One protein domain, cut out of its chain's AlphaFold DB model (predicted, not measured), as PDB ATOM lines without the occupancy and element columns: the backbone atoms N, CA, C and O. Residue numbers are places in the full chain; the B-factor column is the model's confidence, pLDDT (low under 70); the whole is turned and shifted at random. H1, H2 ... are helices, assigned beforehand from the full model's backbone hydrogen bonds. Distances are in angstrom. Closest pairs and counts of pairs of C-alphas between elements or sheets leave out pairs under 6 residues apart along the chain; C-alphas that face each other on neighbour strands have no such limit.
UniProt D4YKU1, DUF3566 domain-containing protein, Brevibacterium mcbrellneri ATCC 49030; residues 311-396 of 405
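AT A GLANCE: This is residues 311 to 396 of the 405 residues of the protein "DUF3566 domain-containing protein" of Brevibacterium mcbrellneri ATCC 49030 (UniProt D4YKU1). One long helix, H4, makes most of the length, with H1 running back beside its residues 363 to 374 and the short helices H2 and H3 folded as a V at one end. Residues 379 to 396, of which 379 to 394 belong to H4, stick out as a free arm at the other end. The printed part has 86 residues, with four named helices in the order H1, H2, H3, H4 and no named strand; the class is all helix. The whole is extended, with a radius of gyration of the C-alphas of 20.8 A and spans of 71 by 21 by 16 A.

IN THESE COORDINATES: H4 is residues 359 to 394, 51.7 A from first to last C-alpha, from (97.905, 61.852, 91.976) to (123.594, 59.871, 136.744). H1 is residues 311 to 330, 28.5 A long, and begins at C-alpha 311 at (106.474, 70.544, 112.532). H2 is residues 333 to 345, 17.8 A, and H3 is residues 347 to 356, 14.3 A.

HOW THE PARTS SIT: H4 touches H1 with residues 363 to 374 alone; the closest C-alphas, those of Gly 314 and Val 374, are 5.4 A apart. They run opposite ways at a shallow tilt of 31 degrees. H3 and H4 are close but not clearly touching, the closest C-alphas being those of Lys 355 and Pro 361 at 7.9 A. H2 touches H3 with residues 338 to 342 alone, closest at the C-alphas of Gly 342 and Ala 350, 5.1 A, opposite ways at a steep tilt of 47 degrees. H1 and H2 are close but not clearly touching, with the C-alphas of Leu 328 and Leu 334 closest at 7.2 A. H1 and H3 are apart, as are H2 and H4. In H1, H2, H3 and H4 every O i to N i+4 pair is within hydrogen-bond range.

THE WHOLE: The two C-alphas farthest apart, those of Gly 346 and Gly 396, are 71.6 A from each other. Without the free residues the body spans 47 by 20 by 13 A. The printed part has no cut, and its three links are tight. Mean pLDDT of the printed part is 79.6; residues 356 to 357, 359, 386, 390 and 392 to 396 are under 70.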
ATOM      1  N   VAL A 311     107.381  69.860 113.474       78.25
ATOM      2  CA  VAL A 311     106.474  70.544 112.532       78.25
ATOM      3  C   VAL A 311     107.238  71.088 111.320       78.25
ATOM      4  O   VAL A 311     106.782  70.913 110.190       78.25
ATOM      5  N   ALA A 312     108.419  71.685 111.518       81.88
ATOM      6  CA  ALA A 312     109.250  72.174 110.417       81.88
ATOM      7  C   ALA A 312     109.706  71.037 109.480       81.88
ATOM      8  O   ALA A 312     109.565  71.151 108.261       81.88
ATOM      9  N   LEU A 313     110.185  69.917 110.037       78.19
ATOM     10  CA  LEU A 313     110.566  68.725 109.270       78.19
ATOM     11  C   LEU A 313     109.361  68.061 108.588       78.19
ATOM     12  O   LEU A 313     109.489  67.578 107.463       78.19
ATOM     13  N   GLY A 314     108.183  68.076 109.214       76.12
ATOM     14  CA  GLY A 314     106.933  67.600 108.620       76.12
ATOM     15  C   GLY A 314     106.536  68.387 107.377       76.12
ATOM     16  O   GLY A 314     106.332  67.803 106.314       76.12
ATOM     17  N   ILE A 315     106.506  69.720 107.478       81.56
ATOM     18  CA  ILE A 315     106.212  70.609 106.345       81.56
ATOM     19  C   ILE A 315     107.265  70.434 105.240       81.56
ATOM     20  O   ILE A 315     106.902  70.285 104.074       81.56
ATOM     21  N   ALA A 316     108.554  70.367 105.593       86.19
ATOM     22  CA  ALA A 316     109.626  70.102 104.634       86.19
ATOM     23  C   ALA A 316     109.466  68.739 103.932       86.19
ATOM     24  O   ALA A 316     109.679  68.650 102.725       86.19
ATOM     25  N   THR A 317     109.028  67.698 104.652       81.75
ATOM     26  CA  THR A 317     108.742  66.369 104.083       81.75
ATOM     27  C   THR A 317     107.582  66.434 103.085       81.75
ATOM     28  O   THR A 317     107.699  65.904 101.983       81.75
ATOM     29  N   ILE A 318     106.487  67.130 103.418       81.19
ATOM     30  CA  ILE A 318     105.337  67.314 102.514       81.19
ATOM     31  C   ILE A 318     105.766  68.056 101.239       81.19
ATOM     32  O   ILE A 318     105.451  67.614 100.135       81.19
ATOM     33  N   VAL A 319     106.535  69.143 101.369       87.25
ATOM     34  CA  VAL A 319     107.060  69.899 100.218       87.25
ATOM     35  C   VAL A 319     108.004  69.041  99.369       87.25
ATOM     36  O   VAL A 319     107.896  69.057  98.144       87.25
ATOM     37  N   ALA A 320     108.874  68.235  99.984       84.31
ATOM     38  CA  ALA A 320     109.751  67.312  99.266       84.31
ATOM     39  C   ALA A 320     108.967  66.242  98.483       84.31
ATOM     40  O   ALA A 320     109.309  65.963  97.336       84.31
ATOM     41  N   PHE A 321     107.884  65.694  99.047       85.06
ATOM     42  CA  PHE A 321     106.996  64.768  98.332       85.06
ATOM     43  C   PHE A 321     106.237  65.438  97.176       85.06
ATOM     44  O   PHE A 321     106.098  64.831  96.116       85.06
ATOM     45  N   ILE A 322     105.791  66.689  97.338       84.38
ATOM     46  CA  ILE A 322     105.180  67.466  96.245       84.38
ATOM     47  C   ILE A 322     106.193  67.671  95.110       84.38
ATOM     48  O   ILE A 322     105.859  67.445  93.950       84.38
ATOM     49  N   ILE A 323     107.442  68.031  95.427       91.50
ATOM     50  CA  ILE A 323     108.515  68.179  94.430       91.50
ATOM     51  C   ILE A 323     108.823  66.838  93.749       91.50
ATOM     52  O   ILE A 323     108.912  66.795  92.525       91.50
ATOM     53  N   LEU A 324     108.925  65.738  94.503       87.12
ATOM     54  CA  LEU A 324     109.155  64.396  93.955       87.12
ATOM     55  C   LEU A 324     108.045  63.976  92.977       87.12
ATOM     56  O   LEU A 324     108.333  63.450  91.904       87.12
ATOM     57  N   TRP A 325     106.785  64.261  93.313       83.94
ATOM     58  CA  TRP A 325     105.656  64.021  92.416       83.94
ATOM     59  C   TRP A 325     105.702  64.910  91.162       83.94
ATOM     60  O   TRP A 325     105.480  64.425  90.051       83.94
ATOM     61  N   LEU A 326     106.028  66.199  91.307       87.38
ATOM     62  CA  LEU A 326     106.193  67.113  90.170       87.38
ATOM     63  C   LEU A 326     107.321  66.659  89.230       87.38
ATOM     64  O   LEU A 326     107.162  66.754  88.016       87.38
ATOM     65  N   VAL A 327     108.418  66.111  89.764       91.06
ATOM     66  CA  VAL A 327     109.494  65.501  88.964       91.06
ATOM     67  C   VAL A 327     108.993  64.265  88.213       91.06
ATOM     68  O   VAL A 327     109.246  64.164  87.017       91.06
ATOM     69  N   LEU A 328     108.238  63.370  88.862       86.44
ATOM     70  CA  LEU A 328     107.691  62.161  88.225       86.44
ATOM     71  C   LEU A 328     106.712  62.478  87.076       86.44
ATOM     72  O   LEU A 328     106.689  61.777  86.063       86.44
ATOM     73  N   GLN A 329     105.934  63.556  87.218       83.69
ATOM     74  CA  GLN A 329     105.112  64.110  86.138       83.69
ATOM     75  C   GLN A 329     105.979  64.732  85.029       83.69
ATOM     76  O   GLN A 329     105.704  64.520  83.850       83.69
ATOM     77  N   ALA A 330     107.040  65.465  85.382       86.19
ATOM     78  CA  ALA A 330     107.923  66.131  84.422       86.19
ATOM     79  C   ALA A 330     108.778  65.159  83.584       86.19
ATOM     80  O   ALA A 330     109.056  65.455  82.425       86.19
ATOM     81  N   THR A 331     109.160  63.991  84.117       91.75
ATOM     82  CA  THR A 331     109.802  62.921  83.327       91.75
ATOM     83  C   THR A 331     108.819  62.109  82.482       91.75
ATOM     84  O   THR A 331     109.253  61.212  81.763       91.75
ATOM     85  N   GLY A 332     107.508  62.370  82.564       83.62
ATOM     86  CA  GLY A 332     106.486  61.672  81.775       83.62
ATOM     87  C   GLY A 332     106.388  60.166  82.051       83.62
ATOM     88  O   GLY A 332     105.732  59.446  81.304       83.62
ATOM     89  N   THR A 333     107.021  59.667  83.117       86.50
ATOM     90  CA  THR A 333     107.165  58.227  83.390       86.50
ATOM     91  C   THR A 333     105.811  57.548  83.589       86.50
ATOM     92  O   THR A 333     105.613  56.414  83.163       86.50
ATOM     93  N   LEU A 334     104.853  58.270  84.176       82.00
ATOM     94  CA  LEU A 334     103.468  57.821  84.304       82.00
ATOM     95  C   LEU A 334     102.790  57.643  82.935       82.00
ATOM     96  O   LEU A 334     102.028  56.699  82.777       82.00
ATOM     97  N   GLU A 335     103.113  58.463  81.931       83.06
ATOM     98  CA  GLU A 335     102.581  58.331  80.566       83.06
ATOM     99  C   GLU A 335     103.209  57.152  79.809       83.06
ATOM    100  O   GLU A 335     102.519  56.422  79.101       83.06
ATOM    101  N   SER A 336     104.499  56.877  80.027       84.06
ATOM    102  CA  SER A 336     105.125  55.648  79.520       84.06
ATOM    103  C   SER A 336     104.432  54.396  80.075       84.06
ATOM    104  O   SER A 336     104.166  53.456  79.331       84.06
ATOM    105  N   ILE A 337     104.073  54.408  81.366       84.75
ATOM    106  CA  ILE A 337     103.328  53.311  82.000       84.75
ATOM    107  C   ILE A 337     101.880  53.245  81.472       84.75
ATOM    108  O   ILE A 337     101.392  52.140  81.242       84.75
ATOM    109  N   ARG A 338     101.210  54.383  81.208       81.50
ATOM    110  CA  ARG A 338      99.886  54.427  80.544       81.50
ATOM    111  C   ARG A 338      99.912  53.715  79.196       81.50
ATOM    112  O   ARG A 338      99.064  52.859  78.959       81.50
ATOM    113  N   GLY A 339     100.907  54.018  78.359       84.56
ATOM    114  CA  GLY A 339     101.105  53.362  77.065       84.56
ATOM    115  C   GLY A 339     101.286  51.849  77.199       84.56
ATOM    116  O   GLY A 339     100.456  51.084  76.711       84.56
ATOM    117  N   THR A 340     102.318  51.408  77.926       88.00
ATOM    118  CA  THR A 340     102.635  49.974  78.068       88.00
ATOM    119  C   THR A 340     101.504  49.177  78.723       88.00
ATOM    120  O   THR A 340     101.226  48.050  78.317       88.00
ATOM    121  N   LEU A 341     100.818  49.736  79.727       84.75
ATOM    122  CA  LEU A 341      99.707  49.038  80.373       84.75
ATOM    123  C   LEU A 341      98.450  49.029  79.488       84.75
ATOM    124  O   LEU A 341      97.723  48.037  79.492       84.75
ATOM    125  N   GLY A 342      98.226  50.074  78.686       85.69
ATOM    126  CA  GLY A 342      97.143  50.138  77.701       85.69
ATOM    127  C   GLY A 342      97.285  49.109  76.575       85.69
ATOM    128  O   GLY A 342      96.283  48.527  76.164       85.69
ATOM    129  N   GLU A 343      98.514  48.823  76.130       85.56
ATOM    130  CA  GLU A 343      98.803  47.767  75.144       85.56
ATOM    131  C   GLU A 343      98.561  46.348  75.689       85.56
ATOM    132  O   GLU A 343      98.145  45.467  74.939       85.56
ATOM    133  N   ILE A 344      98.807  46.113  76.985       88.25
ATOM    134  CA  ILE A 344      98.761  44.771  77.595       88.25
ATOM    135  C   ILE A 344      97.395  44.454  78.224       88.25
ATOM    136  O   ILE A 344      96.897  43.337  78.089       88.25
ATOM    137  N   ALA A 345      96.792  45.413  78.933       83.62
ATOM    138  CA  ALA A 345      95.553  45.231  79.698       83.62
ATOM    139  C   ALA A 345      94.321  45.893  79.049       83.62
ATOM    140  O   ALA A 345      93.203  45.729  79.544       83.62
ATOM    141  N   GLY A 346      94.511  46.637  77.956       83.56
ATOM    142  CA  GLY A 346      93.500  47.510  77.365       83.56
ATOM    143  C   GLY A 346      93.426  48.880  78.064       83.56
ATOM    144  O   GLY A 346      93.733  48.988  79.255       83.56
ATOM    145  N   PRO A 347      93.014  49.946  77.349       76.75
ATOM    146  CA  PRO A 347      93.097  51.320  77.848       76.75
ATOM    147  C   PRO A 347      92.203  51.595  79.068       76.75
ATOM    148  O   PRO A 347      92.646  52.291  79.973       76.75
ATOM    149  N   GLU A 348      90.997  51.017  79.134       79.94
ATOM    150  CA  GLU A 348      90.088  51.123  80.295       79.94
ATOM    151  C   GLU A 348      90.743  50.579  81.577       79.94
ATOM    152  O   GLU A 348      90.873  51.291  82.574       79.94
ATOM    153  N   SER A 349      91.229  49.334  81.528       80.19
ATOM    154  CA  SER A 349      91.913  48.670  82.644       80.19
ATOM    155  C   SER A 349      93.161  49.445  83.077       80.19
ATOM    156  O   SER A 349      93.436  49.585  84.268       80.19
ATOM    157  N   ALA A 350      93.920  49.965  82.109       76.75
ATOM    158  CA  ALA A 350      95.118  50.754  82.366       76.75
ATOM    159  C   ALA A 350      94.801  52.092  83.054       76.75
ATOM    160  O   ALA A 350      95.509  52.470  83.989       76.75
ATOM    161  N   GLU A 351      93.725  52.776  82.647       78.00
ATOM    162  CA  GLU A 351      93.214  53.971  83.329       78.00
ATOM    163  C   GLU A 351      92.815  53.648  84.772       78.00
ATOM    164  O   GLU A 351      93.258  54.340  85.685       78.00
ATOM    165  N   GLU A 352      92.055  52.576  85.024       81.81
ATOM    166  CA  GLU A 352      91.637  52.224  86.388       81.81
ATOM    167  C   GLU A 352      92.833  51.881  87.298       81.81
ATOM    168  O   GLU A 352      92.926  52.376  88.427       81.81
ATOM    169  N   MET A 353      93.815  51.123  86.798       77.31
ATOM    170  CA  MET A 353      95.027  50.822  87.568       77.31
ATOM    171  C   MET A 353      95.913  52.060  87.797       77.31
ATOM    172  O   MET A 353      96.474  52.207  88.883       77.31
ATOM    173  N   LEU A 354      96.013  52.998  86.846       76.38
ATOM    174  CA  LEU A 354      96.775  54.243  87.050       76.38
ATOM    175  C   LEU A 354      95.986  55.359  87.744       76.38
ATOM    176  O   LEU A 354      96.580  56.333  88.201       76.38
ATOM    177  N   LYS A 355      94.680  55.186  87.927       73.81
ATOM    178  CA  LYS A 355      93.853  55.958  88.860       73.81
ATOM    179  C   LYS A 355      94.118  55.524  90.305       73.81
ATOM    180  O   LYS A 355      94.191  56.382  91.183       73.81
ATOM    181  N   LEU A 356      94.380  54.231  90.533       69.44
ATOM    182  CA  LEU A 356      94.868  53.682  91.809       69.44
ATOM    183  C   LEU A 356      96.333  54.062  92.115       69.44
ATOM    184  O   LEU A 356      96.667  54.272  93.278       69.44
ATOM    185  N   LEU A 357      97.186  54.222  91.097       68.25
ATOM    186  CA  LEU A 357      98.547  54.786  91.222       68.25
ATOM    187  C   LEU A 357      98.599  56.314  90.982       68.25
ATOM    188  O   LEU A 357      99.674  56.895  90.828       68.25
ATOM    189  N   GLY A 358      97.441  56.976  90.924       71.12
ATOM    190  CA  GLY A 358      97.327  58.364  90.482       71.12
ATOM    191  C   GLY A 358      97.718  59.408  91.530       71.12
ATOM    192  O   GLY A 358      98.013  59.100  92.686       71.12
ATOM    193  N   PHE A 359      97.626  60.682  91.129       66.25
ATOM    194  CA  PHE A 359      97.905  61.852  91.976       66.25
ATOM    195  C   PHE A 359      97.210  61.759  93.346       66.25
ATOM    196  O   PHE A 359      97.841  61.978  94.376       66.25
ATOM    197  N   GLY A 360      95.918  61.408  93.365       77.00
ATOM    198  CA  GLY A 360      95.118  61.316  94.590       77.00
ATOM    199  C   GLY A 360      95.676  60.300  95.598       77.00
ATOM    200  O   GLY A 360      96.065  60.705  96.695       77.00
ATOM    201  N   PRO A 361      95.758  59.002  95.247       79.56
ATOM    202  CA  PRO A 361      96.351  57.989  96.116       79.56
ATOM    203  C   PRO A 361      97.795  58.293  96.528       79.56
ATOM    204  O   PRO A 361      98.107  58.201  97.712       79.56
ATOM    205  N   VAL A 362      98.668  58.708  95.602       78.44
ATOM    206  CA  VAL A 362     100.090  58.922  95.922       78.44
ATOM    207  C   VAL A 362     100.300  60.138  96.830       78.44
ATOM    208  O   VAL A 362     101.090  60.053  97.770       78.44
ATOM    209  N   VAL A 363      99.548  61.230  96.651       79.44
ATOM    210  CA  VAL A 363      99.578  62.366  97.591       79.44
ATOM    211  C   VAL A 363      98.947  61.999  98.940       79.44
ATOM    212  O   VAL A 363      99.452  62.427  99.975       79.44
ATOM    213  N   SER A 364      97.915  61.148  98.969       83.44
ATOM    214  CA  SER A 364      97.363  60.615 100.225       83.44
ATOM    215  C   SER A 364      98.407  59.794 100.998       83.44
ATOM    216  O   SER A 364      98.675  60.074 102.167       83.44
ATOM    217  N   PHE A 365      99.094  58.855 100.332       83.31
ATOM    218  CA  PHE A 365     100.200  58.101 100.931       83.31
ATOM    219  C   PHE A 365     101.358  59.005 101.373       83.31
ATOM    220  O   PHE A 365     101.890  58.804 102.463       83.31
ATOM    221  N   ALA A 366     101.714  60.030 100.595       81.81
ATOM    222  CA  ALA A 366     102.733  61.009 100.976       81.81
ATOM    223  C   ALA A 366     102.370  61.773 102.262       81.81
ATOM    224  O   ALA A 366     103.215  61.933 103.144       81.81
ATOM    225  N   VAL A 367     101.110  62.202 102.408       81.88
ATOM    226  CA  VAL A 367     100.615  62.859 103.629       81.88
ATOM    227  C   VAL A 367     100.634  61.896 104.819       81.88
ATOM    228  O   VAL A 367     101.102  62.275 105.891       81.88
ATOM    229  N   ILE A 368     100.204  60.642 104.638       88.19
ATOM    230  CA  ILE A 368     100.251  59.611 105.689       88.19
ATOM    231  C   ILE A 368     101.699  59.371 106.146       88.19
ATOM    232  O   ILE A 368     101.980  59.411 107.343       88.19
ATOM    233  N   LEU A 369     102.637  59.190 105.209       82.94
ATOM    234  CA  LEU A 369     104.061  59.000 105.505       82.94
ATOM    235  C   LEU A 369     104.676  60.221 106.206       82.94
ATOM    236  O   LEU A 369     105.439  60.055 107.158       82.94
ATOM    237  N   ALA A 370     104.318  61.441 105.797       79.50
ATOM    238  CA  ALA A 370     104.779  62.662 106.451       79.50
ATOM    239  C   ALA A 370     104.247  62.789 107.891       79.50
ATOM    240  O   ALA A 370     105.019  63.107 108.796       79.50
ATOM    241  N   VAL A 371     102.966  62.489 108.134       82.69
ATOM    242  CA  VAL A 371     102.375  62.488 109.486       82.69
ATOM    243  C   VAL A 371     103.033  61.428 110.375       82.69
ATOM    244  O   VAL A 371     103.390  61.725 111.514       82.69
ATOM    245  N   VAL A 372     103.275  60.220 109.855       87.00
ATOM    246  CA  VAL A 372     104.007  59.168 110.581       87.00
ATOM    247  C   VAL A 372     105.431  59.627 110.923       87.00
ATOM    248  O   VAL A 372     105.842  59.497 112.074       87.00
ATOM    249  N   ASN A 373     106.158  60.242 109.983       85.06
ATOM    250  CA  ASN A 373     107.505  60.777 110.224       85.06
ATOM    251  C   ASN A 373     107.526  61.859 111.327       85.06
ATOM    252  O   ASN A 373     108.387  61.830 112.206       85.06
ATOM    253  N   VAL A 374     106.540  62.765 111.340       78.75
ATOM    254  CA  VAL A 374     106.353  63.778 112.400       78.75
ATOM    255  C   VAL A 374     106.132  63.121 113.765       78.75
ATOM    256  O   VAL A 374     106.772  63.504 114.746       78.75
ATOM    257  N   VAL A 375     105.274  62.103 113.861       81.31
ATOM    258  CA  VAL A 375     105.045  61.381 115.126       81.31
ATOM    259  C   VAL A 375     106.329  60.675 115.585       81.31
ATOM    260  O   VAL A 375     106.715  60.828 116.746       81.31
ATOM    261  N   LEU A 376     107.043  59.988 114.685       83.31
ATOM    262  CA  LEU A 376     108.309  59.315 114.997       83.31
ATOM    263  C   LEU A 376     109.383  60.294 115.492       83.31
ATOM    264  O   LEU A 376     109.989  60.045 116.533       83.31
ATOM    265  N   MET A 377     109.590  61.427 114.814       78.50
ATOM    266  CA  MET A 377     110.557  62.440 115.259       78.50
ATOM    267  C   MET A 377     110.155  63.098 116.582       78.50
ATOM    268  O   MET A 377     111.017  63.350 117.421       78.50
ATOM    269  N   THR A 378     108.860  63.312 116.830       79.75
ATOM    270  CA  THR A 378     108.378  63.842 118.120       79.75
ATOM    271  C   THR A 378     108.646  62.857 119.264       79.75
ATOM    272  O   THR A 378     109.109  63.257 120.336       79.75
ATOM    273  N   ALA A 379     108.421  61.559 119.033       77.75
ATOM    274  CA  ALA A 379     108.711  60.501 119.998       77.75
ATOM    275  C   ALA A 379     110.222  60.359 120.257       77.75
ATOM    276  O   ALA A 379     110.650  60.389 121.412       77.75
ATOM    277  N   LEU A 380     111.040  60.295 119.198       78.00
ATOM    278  CA  LEU A 380     112.504  60.249 119.290       78.00
ATOM    279  C   LEU A 380     113.069  61.456 120.039       78.00
ATOM    280  O   LEU A 380     113.904  61.299 120.922       78.00
ATOM    281  N   ALA A 381     112.604  62.664 119.733       74.00
ATOM    282  CA  ALA A 381     113.113  63.874 120.363       74.00
ATOM    283  C   ALA A 381     112.675  64.006 121.839       74.00
ATOM    284  O   ALA A 381     113.426  64.529 122.664       74.00
ATOM    285  N   THR A 382     111.507  63.460 122.200       73.81
ATOM    286  CA  THR A 382     111.093  63.298 123.608       73.81
ATOM    287  C   THR A 382     111.992  62.289 124.332       73.81
ATOM    288  O   THR A 382     112.448  62.560 125.444       73.81
ATOM    289  N   LEU A 383     112.322  61.168 123.678       78.69
ATOM    290  CA  LEU A 383     113.256  60.164 124.192       78.69
ATOM    291  C   LEU A 383     114.670  60.738 124.382       78.69
ATOM    292  O   LEU A 383     115.252  60.535 125.440       78.69
ATOM    293  N   PHE A 384     115.204  61.509 123.428       75.12
ATOM    294  CA  PHE A 384     116.500  62.188 123.573       75.12
ATOM    295  C   PHE A 384     116.517  63.181 124.745       75.12
ATOM    296  O   PHE A 384     117.487  63.210 125.502       75.12
ATOM    297  N   GLY A 385     115.440  63.953 124.943       71.88
ATOM    298  CA  GLY A 385     115.303  64.849 126.098       71.88
ATOM    299  C   GLY A 385     115.316  64.108 127.438       71.88
ATOM    300  O   GLY A 385     116.012  64.511 128.371       71.88
ATOM    301  N   PHE A 386     114.594  62.989 127.517       69.88
ATOM    302  CA  PHE A 386     114.563  62.111 128.688       69.88
ATOM    303  C   PHE A 386     115.925  61.444 128.949       69.88
ATOM    304  O   PHE A 386     116.411  61.438 130.080       69.88
ATOM    305  N   LEU A 387     116.585  60.960 127.893       77.75
ATOM    306  CA  LEU A 387     117.893  60.306 127.952       77.75
ATOM    307  C   LEU A 387     118.999  61.274 128.407       77.75
ATOM    308  O   LEU A 387     119.836  60.903 129.229       77.75
ATOM    309  N   TYR A 388     118.967  62.532 127.950       71.50
ATOM    310  CA  TYR A 388     119.857  63.586 128.447       71.50
ATOM    311  C   TYR A 388     119.605  63.903 129.928       71.50
ATOM    312  O   TYR A 388     120.555  64.020 130.702       71.50
ATOM    313  N   ASN A 389     118.339  64.005 130.346       70.94
ATOM    314  CA  ASN A 389     117.984  64.300 131.736       70.94
ATOM    315  C   ASN A 389     118.494  63.192 132.693       70.94
ATOM    316  O   ASN A 389     119.179  63.488 133.678       70.94
ATOM    317  N   ILE A 390     118.306  61.917 132.331       68.88
ATOM    318  CA  ILE A 390     118.872  60.769 133.064       68.88
ATOM    319  C   ILE A 390     120.409  60.791 133.046       68.88
ATOM    320  O   ILE A 390     121.032  60.623 134.092       68.88
ATOM    321  N   GLY A 391     121.043  61.071 131.902       70.12
ATOM    322  CA  GLY A 391     122.501  61.206 131.824       70.12
ATOM    323  C   GLY A 391     123.051  62.293 132.759       70.12
ATOM    324  O   GLY A 391     124.043  62.074 133.453       70.12
ATOM    325  N   SER A 392     122.367  63.440 132.842       64.75
ATOM    326  CA  SER A 392     122.762  64.571 133.691       64.75
ATOM    327  C   SER A 392     122.624  64.294 135.193       64.75
ATOM    328  O   SER A 392     123.440  64.771 135.982       64.75
ATOM    329  N   SER A 393     121.636  63.487 135.597       61.50
ATOM    330  CA  SER A 393     121.461  63.083 136.995       61.50
ATOM    331  C   SER A 393     122.401  61.938 137.388       61.50
ATOM    332  O   SER A 393     122.949  61.968 138.489       61.50
ATOM    333  N   MET A 394     122.681  60.992 136.483       63.53
ATOM    334  CA  MET A 394     123.594  59.871 136.744       63.53
ATOM    335  C   MET A 394     125.076  60.283 136.797       63.53
ATOM    336  O   MET A 394     125.842  59.678 137.541       63.53
ATOM    337  N   VAL A 395     125.494  61.312 136.044       61.66
ATOM    338  CA  VAL A 395     126.893  61.798 136.048       61.66
ATOM    339  C   VAL A 395     127.192  62.821 137.159       61.66
ATOM    340  O   VAL A 395     128.353  63.132 137.414       61.66
ATOM    341  N   GLY A 396     126.157  63.339 137.831       59.62
ATOM    342  CA  GLY A 396     126.262  64.442 138.789       59.62
ATOM    343  C   GLY A 396     126.333  65.805 138.089       59.62
ATOM    344  O   GLY A 396     127.379  66.207 137.588       59.62
TER     345      GLY A 396